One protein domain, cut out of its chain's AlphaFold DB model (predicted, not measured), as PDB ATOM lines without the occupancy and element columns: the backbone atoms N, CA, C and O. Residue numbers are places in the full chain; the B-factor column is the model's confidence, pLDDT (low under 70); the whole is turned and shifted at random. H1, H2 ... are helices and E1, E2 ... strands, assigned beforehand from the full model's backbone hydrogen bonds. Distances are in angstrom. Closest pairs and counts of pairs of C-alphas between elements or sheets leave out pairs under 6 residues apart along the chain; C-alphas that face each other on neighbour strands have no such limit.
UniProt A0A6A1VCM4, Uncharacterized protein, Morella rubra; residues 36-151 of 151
ATOM      1  N   THR A  36      25.869  71.139 129.778       67.38
ATOM      2  CA  THR A  36      26.356  69.950 129.058       67.38
ATOM      3  C   THR A  36      25.371  68.790 129.053       67.38
ATOM      4  O   THR A  36      25.416  67.959 128.149       67.38
ATOM      5  N   GLU A  37      24.469  68.724 130.032       66.62
ATOM      6  CA  GLU A  37      23.588  67.574 130.216       66.62
ATOM      7  C   GLU A  37      22.218  67.965 130.780       66.62
ATOM      8  O   GLU A  37      22.077  68.918 131.550       66.62
ATOM      9  N   MET A  38      21.213  67.173 130.400       67.88
ATOM     10  CA  MET A  38      19.861  67.196 130.939       67.88
ATOM     11  C   MET A  38      19.630  65.973 131.825       67.88
ATOM     12  O   MET A  38      19.670  64.844 131.336       67.88
ATOM     13  N   THR A  39      19.302  66.172 133.102       71.69
ATOM     14  CA  THR A  39      18.972  65.057 134.004       71.69
ATOM     15  C   THR A  39      17.565  65.206 134.581       71.69
ATOM     16  O   THR A  39      17.201  66.259 135.101       71.69
ATOM     17  N   MET A  40      16.771  64.129 134.531       74.69
ATOM     18  CA  MET A  40      15.483  64.060 135.225       74.69
ATOM     19  C   MET A  40      15.691  63.832 136.722       74.69
ATOM     20  O   MET A  40      16.030  62.728 137.145       74.69
ATOM     21  N   VAL A  41      15.460  64.868 137.534       80.81
ATOM     22  CA  VAL A  41      15.664  64.793 138.990       80.81
ATOM     23  C   VAL A  41      14.507  64.103 139.713       80.81
ATOM     24  O   VAL A  41      14.718  63.301 140.627       80.81
ATOM     25  N   ILE A  42      13.275  64.426 139.323       81.00
ATOM     26  CA  ILE A  42      12.053  63.968 139.981       81.00
ATOM     27  C   ILE A  42      10.906  63.891 138.973       81.00
ATOM     28  O   ILE A  42      10.825  64.675 138.034       81.00
ATOM     29  N   GLN A  43       9.991  62.956 139.209       74.88
ATOM     30  CA  GLN A  43       8.666  62.914 138.606       74.88
ATOM     31  C   GLN A  43       7.667  62.746 139.746       74.88
ATOM     32  O   GLN A  43       7.664  61.725 140.433       74.88
ATOM     33  N   LYS A  44       6.838  63.764 139.979       76.62
ATOM     34  CA  LYS A  44       5.852  63.764 141.063       76.62
ATOM     35  C   LYS A  44       4.531  64.373 140.620       76.62
ATOM     36  O   LYS A  44       4.505  65.248 139.761       76.62
ATOM     37  N   THR A  45       3.459  63.978 141.296       78.69
ATOM     38  CA  THR A  45       2.182  64.692 141.258       78.69
ATOM     39  C   THR A  45       2.269  65.948 142.123       78.69
ATOM     40  O   THR A  45       2.748  65.897 143.260       78.69
ATOM     41  N   LEU A  46       1.796  67.077 141.598       82.06
ATOM     42  CA  LEU A  46       1.742  68.338 142.334       82.06
ATOM     43  C   LEU A  46       0.702  68.291 143.456       82.06
ATOM     44  O   LEU A  46      -0.453  67.909 143.251       82.06
ATOM     45  N   THR A  47       1.116  68.701 144.651       83.75
ATOM     46  CA  THR A  47       0.225  68.815 145.811       83.75
ATOM     47  C   THR A  47      -0.514  70.152 145.801       83.75
ATOM     48  O   THR A  47      -0.103  71.091 145.120       83.75
ATOM     49  N   MET A  48      -1.586  70.279 146.595       83.44
ATOM     50  CA  MET A  48      -2.253  71.579 146.778       83.44
ATOM     51  C   MET A  48      -1.283  72.650 147.282       83.44
ATOM     52  O   MET A  48      -1.354  73.791 146.850       83.44
ATOM     53  N   THR A  49      -0.349  72.270 148.152       85.38
ATOM     54  CA  THR A  49       0.677  73.168 148.687       85.38
ATOM     55  C   THR A  49       1.636  73.654 147.608       85.38
ATOM     56  O   THR A  49       2.042  74.810 147.659       85.38
ATOM     57  N   ASP A  50       1.985  72.799 146.640       85.38
ATOM     58  CA  ASP A  50       2.830  73.215 145.518       85.38
ATOM     59  C   ASP A  50       2.090  74.227 144.627       85.38
ATOM     60  O   ASP A  50       2.698  75.143 144.099       85.38
ATOM     61  N   LEU A  51       0.771  74.102 144.469       85.06
ATOM     62  CA  LEU A  51      -0.033  75.003 143.630       85.06
ATOM     63  C   LEU A  51      -0.594  76.218 144.383       85.06
ATOM     64  O   LEU A  51      -1.266  77.056 143.785       85.06
ATOM     65  N   ASN A  52      -0.348  76.313 145.689       85.25
ATOM     66  CA  ASN A  52      -0.816  77.430 146.490       85.25
ATOM     67  C   ASN A  52       0.080  78.652 146.246       85.25
ATOM     68  O   ASN A  52       1.265  78.655 146.600       85.25
ATOM     69  N   THR A  53      -0.519  79.709 145.699       84.19
ATOM     70  CA  THR A  53       0.165  80.962 145.372       84.19
ATOM     71  C   THR A  53       0.789  81.644 146.584       84.19
ATOM     72  O   THR A  53       1.822  82.294 146.441       84.19
ATOM     73  N   ASP A  54       0.246  81.441 147.783       85.38
ATOM     74  CA  ASP A  54       0.777  82.033 149.015       85.38
ATOM     75  C   ASP A  54       2.066  81.340 149.475       85.38
ATOM     76  O   ASP A  54       2.902  81.931 150.158       85.38
ATOM     77  N   HIS A  55       2.247  80.068 149.109       82.31
ATOM     78  CA  HIS A  55       3.444  79.306 149.459       82.31
ATOM     79  C   HIS A  55       4.555  79.433 148.416       82.31
ATOM     80  O   HIS A  55       5.721  79.286 148.785       82.31
ATOM     81  N   SER A  56       4.202  79.690 147.148       84.88
ATOM     82  CA  SER A  56       5.115  79.964 146.026       84.88
ATOM     83  C   SER A  56       6.344  79.051 145.973       84.88
ATOM     84  O   SER A  56       7.482  79.505 145.781       84.88
ATOM     85  N   ARG A  57       6.121  77.750 146.182       90.19
ATOM     86  CA  ARG A  57       7.189  76.756 146.271       90.19
ATOM     87  C   ARG A  57       6.816  75.453 145.591       90.19
ATOM     88  O   ARG A  57       5.694  74.981 145.734       90.19
ATOM     89  N   LEU A  58       7.806  74.824 144.979       89.75
ATOM     90  CA  LEU A  58       7.748  73.440 144.539       89.75
ATOM     91  C   LEU A  58       8.574  72.574 145.483       89.75
ATOM     92  O   LEU A  58       9.772  72.800 145.660       89.75
ATOM     93  N   SER A  59       7.948  71.561 146.070       91.12
ATOM     94  CA  SER A  59       8.616  70.585 146.929       91.12
ATOM     95  C   SER A  59       9.144  69.379 146.149       91.12
ATOM     96  O   SER A  59       8.439  68.799 145.320       91.12
ATOM     97  N   MET A  60      10.354  68.942 146.490       90.94
ATOM     98  CA  MET A  60      11.023  67.745 145.977       90.94
ATOM     99  C   MET A  60      11.393  66.833 147.158       90.94
ATOM    100  O   MET A  60      12.455  66.997 147.771       90.94
ATOM    101  N   PRO A  61      10.487  65.927 147.569       90.75
ATOM    102  CA  PRO A  61      10.736  65.023 148.690       90.75
ATOM    103  C   PRO A  61      11.911  64.091 148.393       90.75
ATOM    104  O   PRO A  61      11.968  63.514 147.310       90.75
ATOM    105  N   PHE A  62      12.803  63.879 149.365       91.81
ATOM    106  CA  PHE A  62      14.027  63.093 149.143       91.81
ATOM    107  C   PHE A  62      13.743  61.672 148.641       91.81
ATOM    108  O   PHE A  62      14.428  61.188 147.750       91.81
ATOM    109  N   GLY A  63      12.681  61.031 149.140       89.06
ATOM    110  CA  GLY A  63      12.279  59.688 148.702       89.06
ATOM    111  C   GLY A  63      11.686  59.599 147.288       89.06
ATOM    112  O   GLY A  63      11.345  58.503 146.863       89.06
ATOM    113  N   GLN A  64      11.512  60.721 146.582       86.94
ATOM    114  CA  GLN A  64      11.017  60.766 145.196       86.94
ATOM    115  C   GLN A  64      12.087  61.227 144.196       86.94
ATOM    116  O   GLN A  64      11.833  61.230 142.991       86.94
ATOM    117  N   ILE A  65      13.265  61.628 144.678       87.94
ATOM    118  CA  ILE A  65      14.387  62.037 143.835       87.94
ATOM    119  C   ILE A  65      15.047  60.780 143.270       87.94
ATOM    120  O   ILE A  65      15.373  59.855 144.012       87.94
ATOM    121  N   GLN A  66      15.220  60.740 141.952       81.44
ATOM    122  CA  GLN A  66      15.645  59.534 141.233       81.44
ATOM    123  C   GLN A  66      17.159  59.471 141.006       81.44
ATOM    124  O   GLN A  66      17.705  58.397 140.766       81.44
ATOM    125  N   VAL A  67      17.838  60.614 141.079       81.88
ATOM    126  CA  VAL A  67      19.250  60.766 140.706       81.88
ATOM    127  C   VAL A  67      19.981  61.681 141.684       81.88
ATOM    128  O   VAL A  67      19.398  62.593 142.272       81.88
ATOM    129  N   ASN A  68      21.288  61.471 141.823       85.12
ATOM    130  CA  ASN A  68      22.159  62.418 142.510       85.12
ATOM    131  C   ASN A  68      22.500  63.561 141.553       85.12
ATOM    132  O   ASN A  68      23.307  63.383 140.651       85.12
ATOM    133  N   PHE A  69      21.881  64.718 141.763       84.75
ATOM    134  CA  PHE A  69      22.062  65.898 140.911       84.75
ATOM    135  C   PHE A  69      22.887  67.013 141.570       84.75
ATOM    136  O   PHE A  69      23.155  68.026 140.940       84.75
ATOM    137  N   LEU A  70      23.252  66.844 142.843       87.44
ATOM    138  CA  LEU A  70      24.049  67.800 143.608       87.44
ATOM    139  C   LEU A  70      25.408  67.201 143.941       87.44
ATOM    140  O   LEU A  70      25.496  66.028 144.330       87.44
ATOM    141  N   ARG A  71      26.442  68.035 143.886       88.62
ATOM    142  CA  ARG A  71      27.763  67.759 144.450       88.62
ATOM    143  C   ARG A  71      27.660  67.672 145.974       88.62
ATOM    144  O   ARG A  71      26.786  68.276 146.596       88.62
ATOM    145  N   GLU A  72      28.579  66.943 146.600       92.19
ATOM    146  CA  GLU A  72      28.568  66.767 148.061       92.19
ATOM    147  C   GLU A  72      28.681  68.098 148.818       92.19
ATOM    148  O   GLU A  72      27.999  68.301 149.822       92.19
ATOM    149  N   GLU A  73      29.451  69.052 148.291       92.44
ATOM    150  CA  GLU A  73      29.539  70.404 148.849       92.44
ATOM    151  C   GLU A  73      28.190  71.145 148.798       92.44
ATOM    152  O   GLU A  73      27.791  71.798 149.763       92.44
ATOM    153  N   GLU A  74      27.443  71.013 147.701       92.31
ATOM    154  CA  GLU A  74      26.124  71.634 147.545       92.31
ATOM    155  C   GLU A  74      25.115  71.017 148.518       92.31
ATOM    156  O   GLU A  74      24.386  71.743 149.198       92.31
ATOM    157  N   LYS A  75      25.129  69.686 148.673       93.25
ATOM    158  CA  LYS A  75      24.320  68.986 149.684       93.25
ATOM    159  C   LYS A  75      24.656  69.466 151.093       93.25
ATOM    160  O   LYS A  75      23.745  69.741 151.877       93.25
ATOM    161  N   GLN A  76      25.943  69.604 151.414       95.19
ATOM    162  CA  GLN A  76      26.387  70.091 152.717       95.19
ATOM    163  C   GLN A  76      25.892  71.519 152.963       95.19
ATOM    164  O   GLN A  76      25.291  71.782 154.008       95.19
ATOM    165  N   ASN A  77      26.063  72.414 151.990       95.38
ATOM    166  CA  ASN A  77      25.574  73.788 152.066       95.38
ATOM    167  C   ASN A  77      24.055  73.833 152.308       95.38
ATOM    168  O   ASN A  77      23.597  74.510 153.235       95.38
ATOM    169  N   LEU A  78      23.276  73.070 151.539       95.44
ATOM    170  CA  LEU A  78      21.820  73.004 151.685       95.44
ATOM    171  C   LEU A  78      21.405  72.444 153.054       95.44
ATOM    172  O   LEU A  78      20.524  73.015 153.702       95.44
ATOM    173  N   SER A  79      22.075  71.400 153.552       94.62
ATOM    174  CA  SER A  79      21.802  70.830 154.883       94.62
ATOM    175  C   SER A  79      22.061  71.824 156.024       94.62
ATOM    176  O   SER A  79      21.361  71.819 157.037       94.62
ATOM    177  N   GLN A  80      22.995  72.758 155.825       95.06
ATOM    178  CA  GLN A  80      23.279  73.875 156.732       95.06
ATOM    179  C   GLN A  80      22.311  75.059 156.557       95.06
ATOM    180  O   GLN A  80      22.579  76.156 157.046       95.06
ATOM    181  N   ARG A  81      21.183  74.856 155.863       93.75
ATOM    182  CA  ARG A  81      20.158  75.873 155.567       93.75
ATOM    183  C   ARG A  81      20.643  77.025 154.695       93.75
ATOM    184  O   ARG A  81      19.938  78.029 154.571       93.75
ATOM    185  N   ARG A  82      21.802  76.877 154.049       95.62
ATOM    186  CA  ARG A  82      22.192  77.790 152.975       95.62
ATOM    187  C   ARG A  82      21.271  77.548 151.787       95.62
ATOM    188  O   ARG A  82      20.706  76.469 151.615       95.62
ATOM    189  N   LYS A  83      21.095  78.592 150.994       94.25
ATOM    190  CA  LYS A  83      20.312  78.556 149.765       94.25
ATOM    191  C   LYS A  83      21.251  78.819 148.605       94.25
ATOM    192  O   LYS A  83      22.234  79.540 148.776       94.25
ATOM    193  N   MET A  84      20.928  78.267 147.451       92.19
ATOM    194  CA  MET A  84      21.675  78.525 146.228       92.19
ATOM    195  C   MET A  84      20.722  78.884 145.101       92.19
ATOM    196  O   MET A  84      19.590  78.403 145.045       92.19
ATOM    197  N   GLU A  85      21.184  79.763 144.227       89.94
ATOM    198  CA  GLU A  85      20.495  80.071 142.988       89.94
ATOM    199  C   GLU A  85      20.826  78.979 141.967       89.94
ATOM    200  O   GLU A  85      21.993  78.641 141.780       89.94
ATOM    201  N   VAL A  86      19.802  78.414 141.334       83.69
ATOM    202  CA  VAL A  86      19.941  77.375 140.314       83.69
ATOM    203  C   VAL A  86      19.250  77.812 139.026       83.69
ATOM    204  O   VAL A  86      18.173  78.418 139.095       83.69
ATOM    205  N   PRO A  87      19.831  77.524 137.849       76.81
ATOM    206  CA  PRO A  87      19.106  77.675 136.599       76.81
ATOM    207  C   PRO A  87      17.905  76.728 136.594       76.81
ATOM    208  O   PRO A  87      17.974  75.601 137.088       76.81
ATOM    209  N   PHE A  88      16.795  77.196 136.042       77.88
ATOM    210  CA  PHE A  88      15.574  76.425 135.897       77.88
ATOM    211  C   PHE A  88      14.992  76.644 134.509       77.88
ATOM    212  O   PHE A  88      14.935  77.771 134.013       77.88
ATOM    213  N   MET A  89      14.503  75.558 133.921       73.25
ATOM    214  CA  MET A  89      13.807  75.562 132.646       73.25
ATOM    215  C   MET A  89      12.463  74.861 132.793       73.25
ATOM    216  O   MET A  89      12.400  73.699 133.195       73.25
ATOM    217  N   ALA A  90      11.384  75.566 132.466       71.62
ATOM    218  CA  ALA A  90      10.049  74.985 132.407       71.62
ATOM    219  C   ALA A  90       9.812  74.243 131.082       71.62
ATOM    220  O   ALA A  90      10.425  74.562 130.067       71.62
ATOM    221  N   ALA A  91       8.825  73.338 131.070       66.62
ATOM    222  CA  ALA A  91       8.301  72.721 129.846       66.62
ATOM    223  C   ALA A  91       7.851  73.766 128.807       66.62
ATOM    224  O   ALA A  91       8.063  73.585 127.615       66.62
ATOM    225  N   SER A  92       7.310  74.896 129.271       63.22
ATOM    226  CA  SER A  92       6.950  76.059 128.451       63.22
ATOM    227  C   SER A  92       8.149  76.876 127.939       63.22
ATOM    228  O   SER A  92       7.974  78.054 127.635       63.22
ATOM    229  N   GLN A  93       9.366  76.319 127.946       65.94
ATOM    230  CA  GLN A  93      10.625  76.978 127.557       65.94
ATOM    231  C   GLN A  93      10.956  78.251 128.361       65.94
ATOM    232  O   GLN A  93      11.806  79.053 127.979       65.94
ATOM    233  N   MET A  94      10.302  78.453 129.509       66.00
ATOM    234  CA  MET A  94      10.621  79.577 130.380       66.00
ATOM    235  C   MET A  94      11.925  79.273 131.108       66.00
ATOM    236  O   MET A  94      11.975  78.373 131.948       66.00
ATOM    237  N   VAL A  95      12.961  80.035 130.775       68.06
ATOM    238  CA  VAL A  95      14.268  79.969 131.421       68.06
ATOM    239  C   VAL A  95      14.350  81.051 132.483       68.06
ATOM    240  O   VAL A  95      14.040  82.216 132.239       68.06
ATOM    241  N   GLY A  96      14.779  80.669 133.676       74.62
ATOM    242  CA  GLY A  96      14.968  81.599 134.773       74.62
ATOM    243  C   GLY A  96      15.909  81.044 135.822       74.62
ATOM    244  O   GLY A  96      16.513  79.983 135.663       74.62
ATOM    245  N   LYS A  97      16.023  81.776 136.922       82.31
ATOM    246  CA  LYS A  97      16.779  81.337 138.088       82.31
ATOM    247  C   LYS A  97      15.837  81.148 139.260       82.31
ATOM    248  O   LYS A  97      15.005  82.010 139.531       82.31
ATOM    249  N   MET A  98      15.956  80.027 139.954       87.62
ATOM    250  CA  MET A  98      15.183  79.736 141.158       87.62
ATOM    251  C   MET A  98      16.098  79.596 142.359       87.62
ATOM    252  O   MET A  98      17.285  79.317 142.230       87.62
ATOM    253  N   ILE A  99      15.532  79.765 143.547       92.56
ATOM    254  CA  ILE A  99      16.264  79.501 144.780       92.56
ATOM    255  C   ILE A  99      15.978  78.067 145.212       92.56
ATOM    256  O   ILE A  99      14.828  77.725 145.491       92.56
ATOM    257  N   LEU A 100      17.033  77.260 145.300       93.38
ATOM    258  CA  LEU A 100      17.020  75.932 145.896       93.38
ATOM    259  C   LEU A 100      17.390  76.025 147.380       93.38
ATOM    260  O   LEU A 100      18.383  76.649 147.763       93.38
ATOM    261  N   GLY A 101      16.590  75.384 148.226       95.25
ATOM    262  CA  GLY A 101      16.859  75.240 149.655       95.25
ATOM    263  C   GLY A 101      16.460  73.864 150.176       95.25
ATOM    264  O   GLY A 101      15.691  73.153 149.534       95.25
ATOM    265  N   GLN A 102      16.949  73.500 151.363       96.31
ATOM    266  CA  GLN A 102      16.538  72.283 152.067       96.31
ATOM    267  C   GLN A 102      15.743  72.609 153.324       96.31
ATOM    268  O   GLN A 102      16.137  73.436 154.158       96.31
ATOM    269  N   TRP A 103      14.611  71.932 153.468       94.62
ATOM    270  CA  TRP A 103      13.771  71.988 154.648       94.62
ATOM    271  C   TRP A 103      13.755  70.629 155.338       94.62
ATOM    272  O   TRP A 103      13.360  69.637 154.734       94.62
ATOM    273  N   ASP A 104      14.138  70.587 156.614       93.38
ATOM    274  CA  ASP A 104      13.947  69.403 157.447       93.38
ATOM    275  C   ASP A 104      12.724  69.596 158.337       93.38
ATOM    276  O   ASP A 104      12.616  70.570 159.085       93.38
ATOM    277  N   MET A 105      11.796  68.656 158.239       87.75
ATOM    278  CA  MET A 105      10.546  68.632 158.979       87.75
ATOM    279  C   MET A 105      10.638  67.525 160.022       87.75
ATOM    280  O   MET A 105      10.789  66.349 159.674       87.75
ATOM    281  N   ARG A 106      10.555  67.891 161.303       88.38
ATOM    282  CA  ARG A 106      10.372  66.913 162.377       88.38
ATOM    283  C   ARG A 106       8.935  66.416 162.345       88.38
ATOM    284  O   ARG A 106       8.008  67.216 162.271       88.38
ATOM    285  N   LYS A 107       8.773  65.102 162.390       83.94
ATOM    286  CA  LYS A 107       7.481  64.442 162.551       83.94
ATOM    287  C   LYS A 107       7.232  64.182 164.028       83.94
ATOM    288  O   LYS A 107       8.177  63.983 164.792       83.94
ATOM    289  N   ASP A 108       5.962  64.067 164.391       85.94
ATOM    290  CA  ASP A 108       5.540  63.738 165.758       85.94
ATOM    291  C   ASP A 108       6.094  62.388 166.229       85.94
ATOM    292  O   ASP A 108       6.341  62.183 167.412       85.94
ATOM    293  N   SER A 109       6.388  61.482 165.289       84.88
ATOM    294  CA  SER A 109       7.043  60.199 165.558       84.88
ATOM    295  C   SER A 109       8.528  60.316 165.949       84.88
ATOM    296  O   SER A 109       9.207  59.296 166.028       84.88
ATOM    297  N   GLY A 110       9.079  61.528 166.067       84.50
ATOM    298  CA  GLY A 110      10.502  61.790 166.311       84.50
ATOM    299  C   GLY A 110      11.399  61.667 165.072       84.50
ATOM    300  O   GLY A 110      12.553  62.090 165.105       84.50
ATOM    301  N   ASN A 111      10.872  61.148 163.959       85.06
ATOM    302  CA  ASN A 111      11.617  61.014 162.708       85.06
ATOM    303  C   ASN A 111      11.720  62.358 161.981       85.06
ATOM    304  O   ASN A 111      10.788  63.162 161.994       85.06
ATOM    305  N   MET A 112      12.829  62.578 161.283       88.56
ATOM    306  CA  MET A 112      13.029  63.754 160.439       88.56
ATOM    307  C   MET A 112      12.819  63.386 158.971       88.56
ATOM    308  O   MET A 112      13.311  62.360 158.506       88.56
ATOM    309  N   SER A 113      12.090  64.218 158.232       89.69
ATOM    310  CA  SER A 113      12.014  64.133 156.771       89.69
ATOM    311  C   SER A 113      12.564  65.396 156.142       89.69
ATOM    312  O   SER A 113      12.126  66.490 156.496       89.69
ATOM    313  N   SER A 114      13.461  65.231 155.179       93.50
ATOM    314  CA  SER A 114      14.046  66.332 154.423       93.50
ATOM    315  C   SER A 114      13.388  66.458 153.050       93.50
ATOM    316  O   SER A 114      12.998  65.471 152.417       93.50
ATOM    317  N   VAL A 115      13.228  67.698 152.608       93.81
ATOM    318  CA  VAL A 115      12.652  68.064 151.315       93.81
ATOM    319  C   VAL A 115      13.480  69.193 150.721       93.81
ATOM    320  O   VAL A 115      13.848  70.130 151.430       93.81
ATOM    321  N   TYR A 116      13.777  69.121 149.425       94.31
ATOM    322  CA  TYR A 116      14.277  70.291 148.714       94.31
ATOM    323  C   TYR A 116      13.101  71.145 148.253       94.31
ATOM    324  O   TYR A 116      12.050  70.622 147.885       94.31
ATOM    325  N   VAL A 117      13.267  72.460 148.276       92.94
ATOM    326  CA  VAL A 117      12.256  73.406 147.807       92.94
ATOM    327  C   VAL A 117      12.859  74.329 146.766       92.94
ATOM    328  O   VAL A 117      13.934  74.888 146.981       92.94
ATOM    329  N   LEU A 118      12.151  74.483 145.652       91.75
ATOM    330  CA  LEU A 118      12.390  75.537 144.676       91.75
ATOM    331  C   LEU A 118      11.400  76.666 144.935       91.75
ATOM    332  O   LEU A 118      10.194  76.426 145.017       91.75
ATOM    333  N   THR A 119      11.902  77.885 145.094       90.75
ATOM    334  CA  THR A 119      11.085  79.073 145.378       90.75
ATOM    335  C   THR A 119      11.328  80.192 144.362       90.75
ATOM    336  O   THR A 119      12.119  80.043 143.429       90.75
ATOM    337  N   THR A 120      10.672  81.336 144.591       85.94
ATOM    338  CA  THR A 120      10.735  82.572 143.789       85.94
ATOM    339  C   THR A 120       9.766  82.551 142.608       85.94
ATOM    340  O   THR A 120       8.666  83.069 142.741       85.94
ATOM    341  N   TYR A 121      10.107  81.901 141.495       84.75
ATOM    342  CA  TYR A 121       9.329  81.993 140.244       84.75
ATOM    343  C   TYR A 121       8.331  80.850 140.020       84.75
ATOM    344  O   TYR A 121       7.718  80.740 138.959       84.75
ATOM    345  N   TRP A 122       8.145  79.970 141.006       86.88
ATOM    346  CA  TRP A 122       7.304  78.787 140.834       86.88
ATOM    347  C   TRP A 122       5.841  79.113 140.492       86.88
ATOM    348  O   TRP A 122       5.259  78.455 139.635       86.88
ATOM    349  N   ASN A 123       5.257  80.155 141.090       87.31
ATOM    350  CA  ASN A 123       3.885  80.562 140.771       87.31
ATOM    351  C   ASN A 123       3.710  80.938 139.295       87.31
ATOM    352  O   ASN A 123       2.690  80.611 138.692       87.31
ATOM    353  N   GLU A 124       4.701  81.609 138.708       85.25
ATOM    354  CA  GLU A 124       4.681  81.991 137.295       85.25
ATOM    355  C   GLU A 124       4.801  80.763 136.398       85.25
ATOM    356  O   GLU A 124       4.020  80.624 135.460       85.25
ATOM    357  N   VAL A 125       5.691  79.821 136.738       81.62
ATOM    358  CA  VAL A 125       5.769  78.519 136.053       81.62
ATOM    359  C   VAL A 125       4.411  77.825 136.095       81.62
ATOM    360  O   VAL A 125       3.898  77.419 135.052       81.62
ATOM    361  N   ALA A 126       3.813  77.708 137.282       81.75
ATOM    362  CA  ALA A 126       2.549  77.010 137.465       81.75
ATOM    363  C   ALA A 126       1.409  77.670 136.683       81.75
ATOM    364  O   ALA A 126       0.634  76.974 136.028       81.75
ATOM    365  N   LYS A 127       1.341  79.005 136.689       83.12
ATOM    366  CA  LYS A 127       0.347  79.775 135.937       83.12
ATOM    367  C   LYS A 127       0.531  79.633 134.425       83.12
ATOM    368  O   LYS A 127      -0.439  79.345 133.733       83.12
ATOM    369  N   ASN A 128       1.755  79.803 133.924       79.31
ATOM    370  CA  ASN A 128       2.059  79.770 132.487       79.31
ATOM    371  C   ASN A 128       1.888  78.373 131.879       79.31
ATOM    372  O   ASN A 128       1.643  78.253 130.685       79.31
ATOM    373  N   ASN A 129       1.997  77.326 132.699       75.50
ATOM    374  CA  ASN A 129       1.758  75.942 132.289       75.50
ATOM    375  C   ASN A 129       0.330  75.466 132.637       75.50
ATOM    376  O   ASN A 129       0.056  74.271 132.564       75.50
ATOM    377  N   GLU A 130      -0.564  76.377 133.050       76.12
ATOM    378  CA  GLU A 130      -1.958  76.096 133.433       76.12
ATOM    379  C   GLU A 130      -2.109  74.932 134.434       76.12
ATOM    380  O   GLU A 130      -3.062  74.148 134.380       76.12
ATOM    381  N   LEU A 131      -1.163  74.805 135.370       75.25
ATOM    382  CA  LEU A 131      -1.115  73.689 136.310       75.25
ATOM    383  C   LEU A 131      -2.261  73.797 137.321       75.25
ATOM    384  O   LEU A 131      -2.373  74.775 138.061       75.25
ATOM    385  N   LYS A 132      -3.109  72.765 137.385       67.06
ATOM    386  CA  LYS A 132      -4.232  72.677 138.333       67.06
ATOM    387  C   LYS A 132      -4.150  71.412 139.174       67.06
ATOM    388  O   LYS A 132      -3.596  70.391 138.765       67.06
ATOM    389  N   HIS A 133      -4.746  71.476 140.363       60.06
ATOM    390  CA  HIS A 133      -4.817  70.337 141.268       60.06
ATOM    391  C   HIS A 133      -5.584  69.177 140.613       60.06
ATOM    392  O   HIS A 133      -6.660  69.380 140.054       60.06
ATOM    393  N   GLY A 134      -5.028  67.964 140.670       52.25
ATOM    394  CA  GLY A 134      -5.695  66.754 140.178       52.25
ATOM    395  C   GLY A 134      -5.763  66.595 138.652       52.25
ATOM    396  O   GLY A 134      -6.345  65.615 138.190       52.25
ATOM    397  N   MET A 135      -5.163  67.489 137.855       49.44
ATOM    398  CA  MET A 135      -5.088  67.290 136.404       49.44
ATOM    399  C   MET A 135      -4.131  66.142 136.053       49.44
ATOM    400  O   MET A 135      -2.911  66.290 136.072       49.44
ATOM    401  N   TRP A 136      -4.709  65.004 135.665       40.00
ATOM    402  CA  TRP A 136      -4.065  64.030 134.787       40.00
ATOM    403  C   TRP A 136      -4.177  64.565 133.359       40.00
ATOM    404  O   TRP A 136      -5.179  64.357 132.677       40.00
ATOM    405  N   SER A 137      -3.183  65.326 132.915       33.69
ATOM    406  CA  SER A 137      -3.071  65.656 131.495       33.69
ATOM    407  C   SER A 137      -2.643  64.392 130.732       33.69
ATOM    408  O   SER A 137      -1.909  63.563 131.270       33.69
ATOM    409  N   LYS A 138      -3.080  64.242 129.472       35.66
ATOM    410  CA  LYS A 138      -2.674  63.146 128.561       35.66
ATOM    411  C   LYS A 138      -1.152  63.031 128.365       35.66
ATOM    412  O   LYS A 138      -0.686  62.036 127.822       35.66
ATOM    413  N   PHE A 139      -0.395  63.997 128.871       37.28
ATOM    414  CA  PHE A 139       1.019  63.892 129.185       37.28
ATOM    415  C   PHE A 139       1.145  64.007 130.703       37.28
ATOM    416  O   PHE A 139       0.897  65.076 131.267       37.28
ATOM    417  N   GLY A 140       1.427  62.889 131.379       32.47
ATOM    418  CA  GLY A 140       1.591  62.862 132.829       32.47
ATOM    419  C   GLY A 140       2.584  63.941 133.241       32.47
ATOM    420  O   GLY A 140       3.746  63.887 132.854       32.47
ATOM    421  N   LEU A 141       2.107  64.952 133.968       38.75
ATOM    422  CA  LEU A 141       2.922  66.078 134.408       38.75
ATOM    423  C   LEU A 141       3.795  65.620 135.576       38.75
ATOM    424  O   LEU A 141       3.532  65.878 136.748       38.75
ATOM    425  N   SER A 142       4.840  64.887 135.216       40.66
ATOM    426  CA  SER A 142       6.127  64.895 135.880       40.66
ATOM    427  C   SER A 142       6.588  66.341 135.903       40.66
ATOM    428  O   SER A 142       6.809  66.927 134.844       40.66
ATOM    429  N   VAL A 143       6.742  66.948 137.080       43.16
ATOM    430  CA  VAL A 143       7.593  68.136 137.134       43.16
ATOM    431  C   VAL A 143       9.012  67.666 136.880       43.16
ATOM    432  O   VAL A 143       9.706  67.255 137.803       43.16
ATOM    433  N   LEU A 144       9.402  67.686 135.613       44.44
ATOM    434  CA  LEU A 144      10.754  67.426 135.178       44.44
ATOM    435  C   LEU A 144      11.590  68.642 135.573       44.44
ATOM    436  O   LEU A 144      11.755  69.583 134.804       44.44
ATOM    437  N   VAL A 145      12.049  68.659 136.823       49.84
ATOM    438  CA  VAL A 145      13.071  69.612 137.247       49.84
ATOM    439  C   VAL A 145      14.361  69.156 136.585       49.84
ATOM    440  O   VAL A 145      14.955  68.159 136.994       49.84
ATOM    441  N   MET A 146      14.739  69.854 135.522       52.00
ATOM    442  CA  MET A 146      16.039  69.699 134.891       52.00
ATOM    443  C   MET A 146      16.987  70.666 135.571       52.00
ATOM    444  O   MET A 146      16.737  71.873 135.589       52.00
ATOM    445  N   LEU A 147      18.055  70.135 136.145       53.47
ATOM    446  CA  LEU A 147      19.176  70.954 136.567       53.47
ATOM    447  C   LEU A 147      20.279  70.792 135.542       53.47
ATOM    448  O   LEU A 147      20.590  69.685 135.109       53.47
ATOM    449  N   ILE A 148      20.789  71.939 135.116       51.19
ATOM    450  CA  ILE A 148      21.801  72.039 134.084       51.19
ATOM    451  C   ILE A 148      23.149  72.000 134.778       51.19
ATOM    452  O   ILE A 148      23.462  72.875 135.588       51.19
ATOM    453  N   ASN A 149      23.930  70.973 134.466       47.91
ATOM    454  CA  ASN A 149      25.305  70.872 134.922       47.91
ATOM    455  C   ASN A 149      26.196  71.717 134.004       47.91
ATOM    456  O   ASN A 149      26.148  71.573 132.782       47.91
ATOM    457  N   PHE A 150      27.001  72.593 134.602       44.31
ATOM    458  CA  PHE A 150      28.063  73.328 133.914       44.31
ATOM    459  C   PHE A 150      29.372  72.532 134.021       44.31
ATOM    460  O   PHE A 150      29.618  71.895 135.055       44.31
ATOM    461  N   ALA A 151      30.176  72.548 132.954       41.72
ATOM    462  CA  ALA A 151      31.514  71.948 132.920       41.72
ATOM    463  C   ALA A 151      32.506  72.691 133.828       41.72
ATOM    464  O   ALA A 151      32.406  73.937 133.921       41.72
TER     465      ALA A 151
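Overview. This is residues 36 to 151 of the 151 residues of an uncharacterized protein of Morella rubra (UniProt A0A6A1VCM4). A strongly twisted, curled sheet of four antiparallel strands forms the main body, with H2 and H3 on opposite faces; a small ribbon of E1 and E6, from the two ends of the printed part, sits beside E3. The 116 printed residues hold three named helices and six named strands in the order E1 H1 E2 H2 E3 E4 E5 H3 E6, class mixed, and the four-stranded sheet runs E2 E5 E4 E3. The whole is compact, with a radius of gyration of the C-alphas of 14.2 A and spans of 42 by 37 by 24 A.

Along the chain. E1, residues 36 to 40, begins at C-alpha 36 (26.356, 69.950, 129.058). H1 is residues 48 to 51, E2 57 to 61, H2 72 to 79 and E3 84 to 89, 16.0 A long. E4, residues 95 to 106, is 33.8 A long, and E5, 112 to 119, 21.6 A. H3 is residues 122 to 128; E6, 146 to 150, ends at C-alpha 150 (28.063, 73.328, 133.914).

Arrangement. E3, E4 and E5 form a meander, each strand the antiparallel neighbour of the one before, with N 86 and O 98 at 2.8 A and N 103 and O 115 at 2.8 A. E2 pairs with E5 through N 60 and O 116, 2.8 A. H2 stands up from the sheet over E4, height 9.0 A; the closest C-alphas are Leu 78 and Gln 102, 5.3 A. H3 is over none of the strands, height 7.3 A; H1 only grazes the sheet. E1 and E6 are antiparallel, N 36 and O 149 at 3.0 A. The closest C-alphas of E3 and E6 are Phe 88 and Leu 147, 6.6 A. In H2 and H3 every O i to N i+4 pair is within hydrogen-bond range; H1 is too short for one.

Size, cuts and confidence. The C-alphas of Asp 108 and Ala 151 are farthest apart, 42.7 A. The printed part has no cut. The link H3 to E6 is long, 17 residues. pLDDT is under 70 at residues 36 to 38, 91 to 95 and 132 to 151.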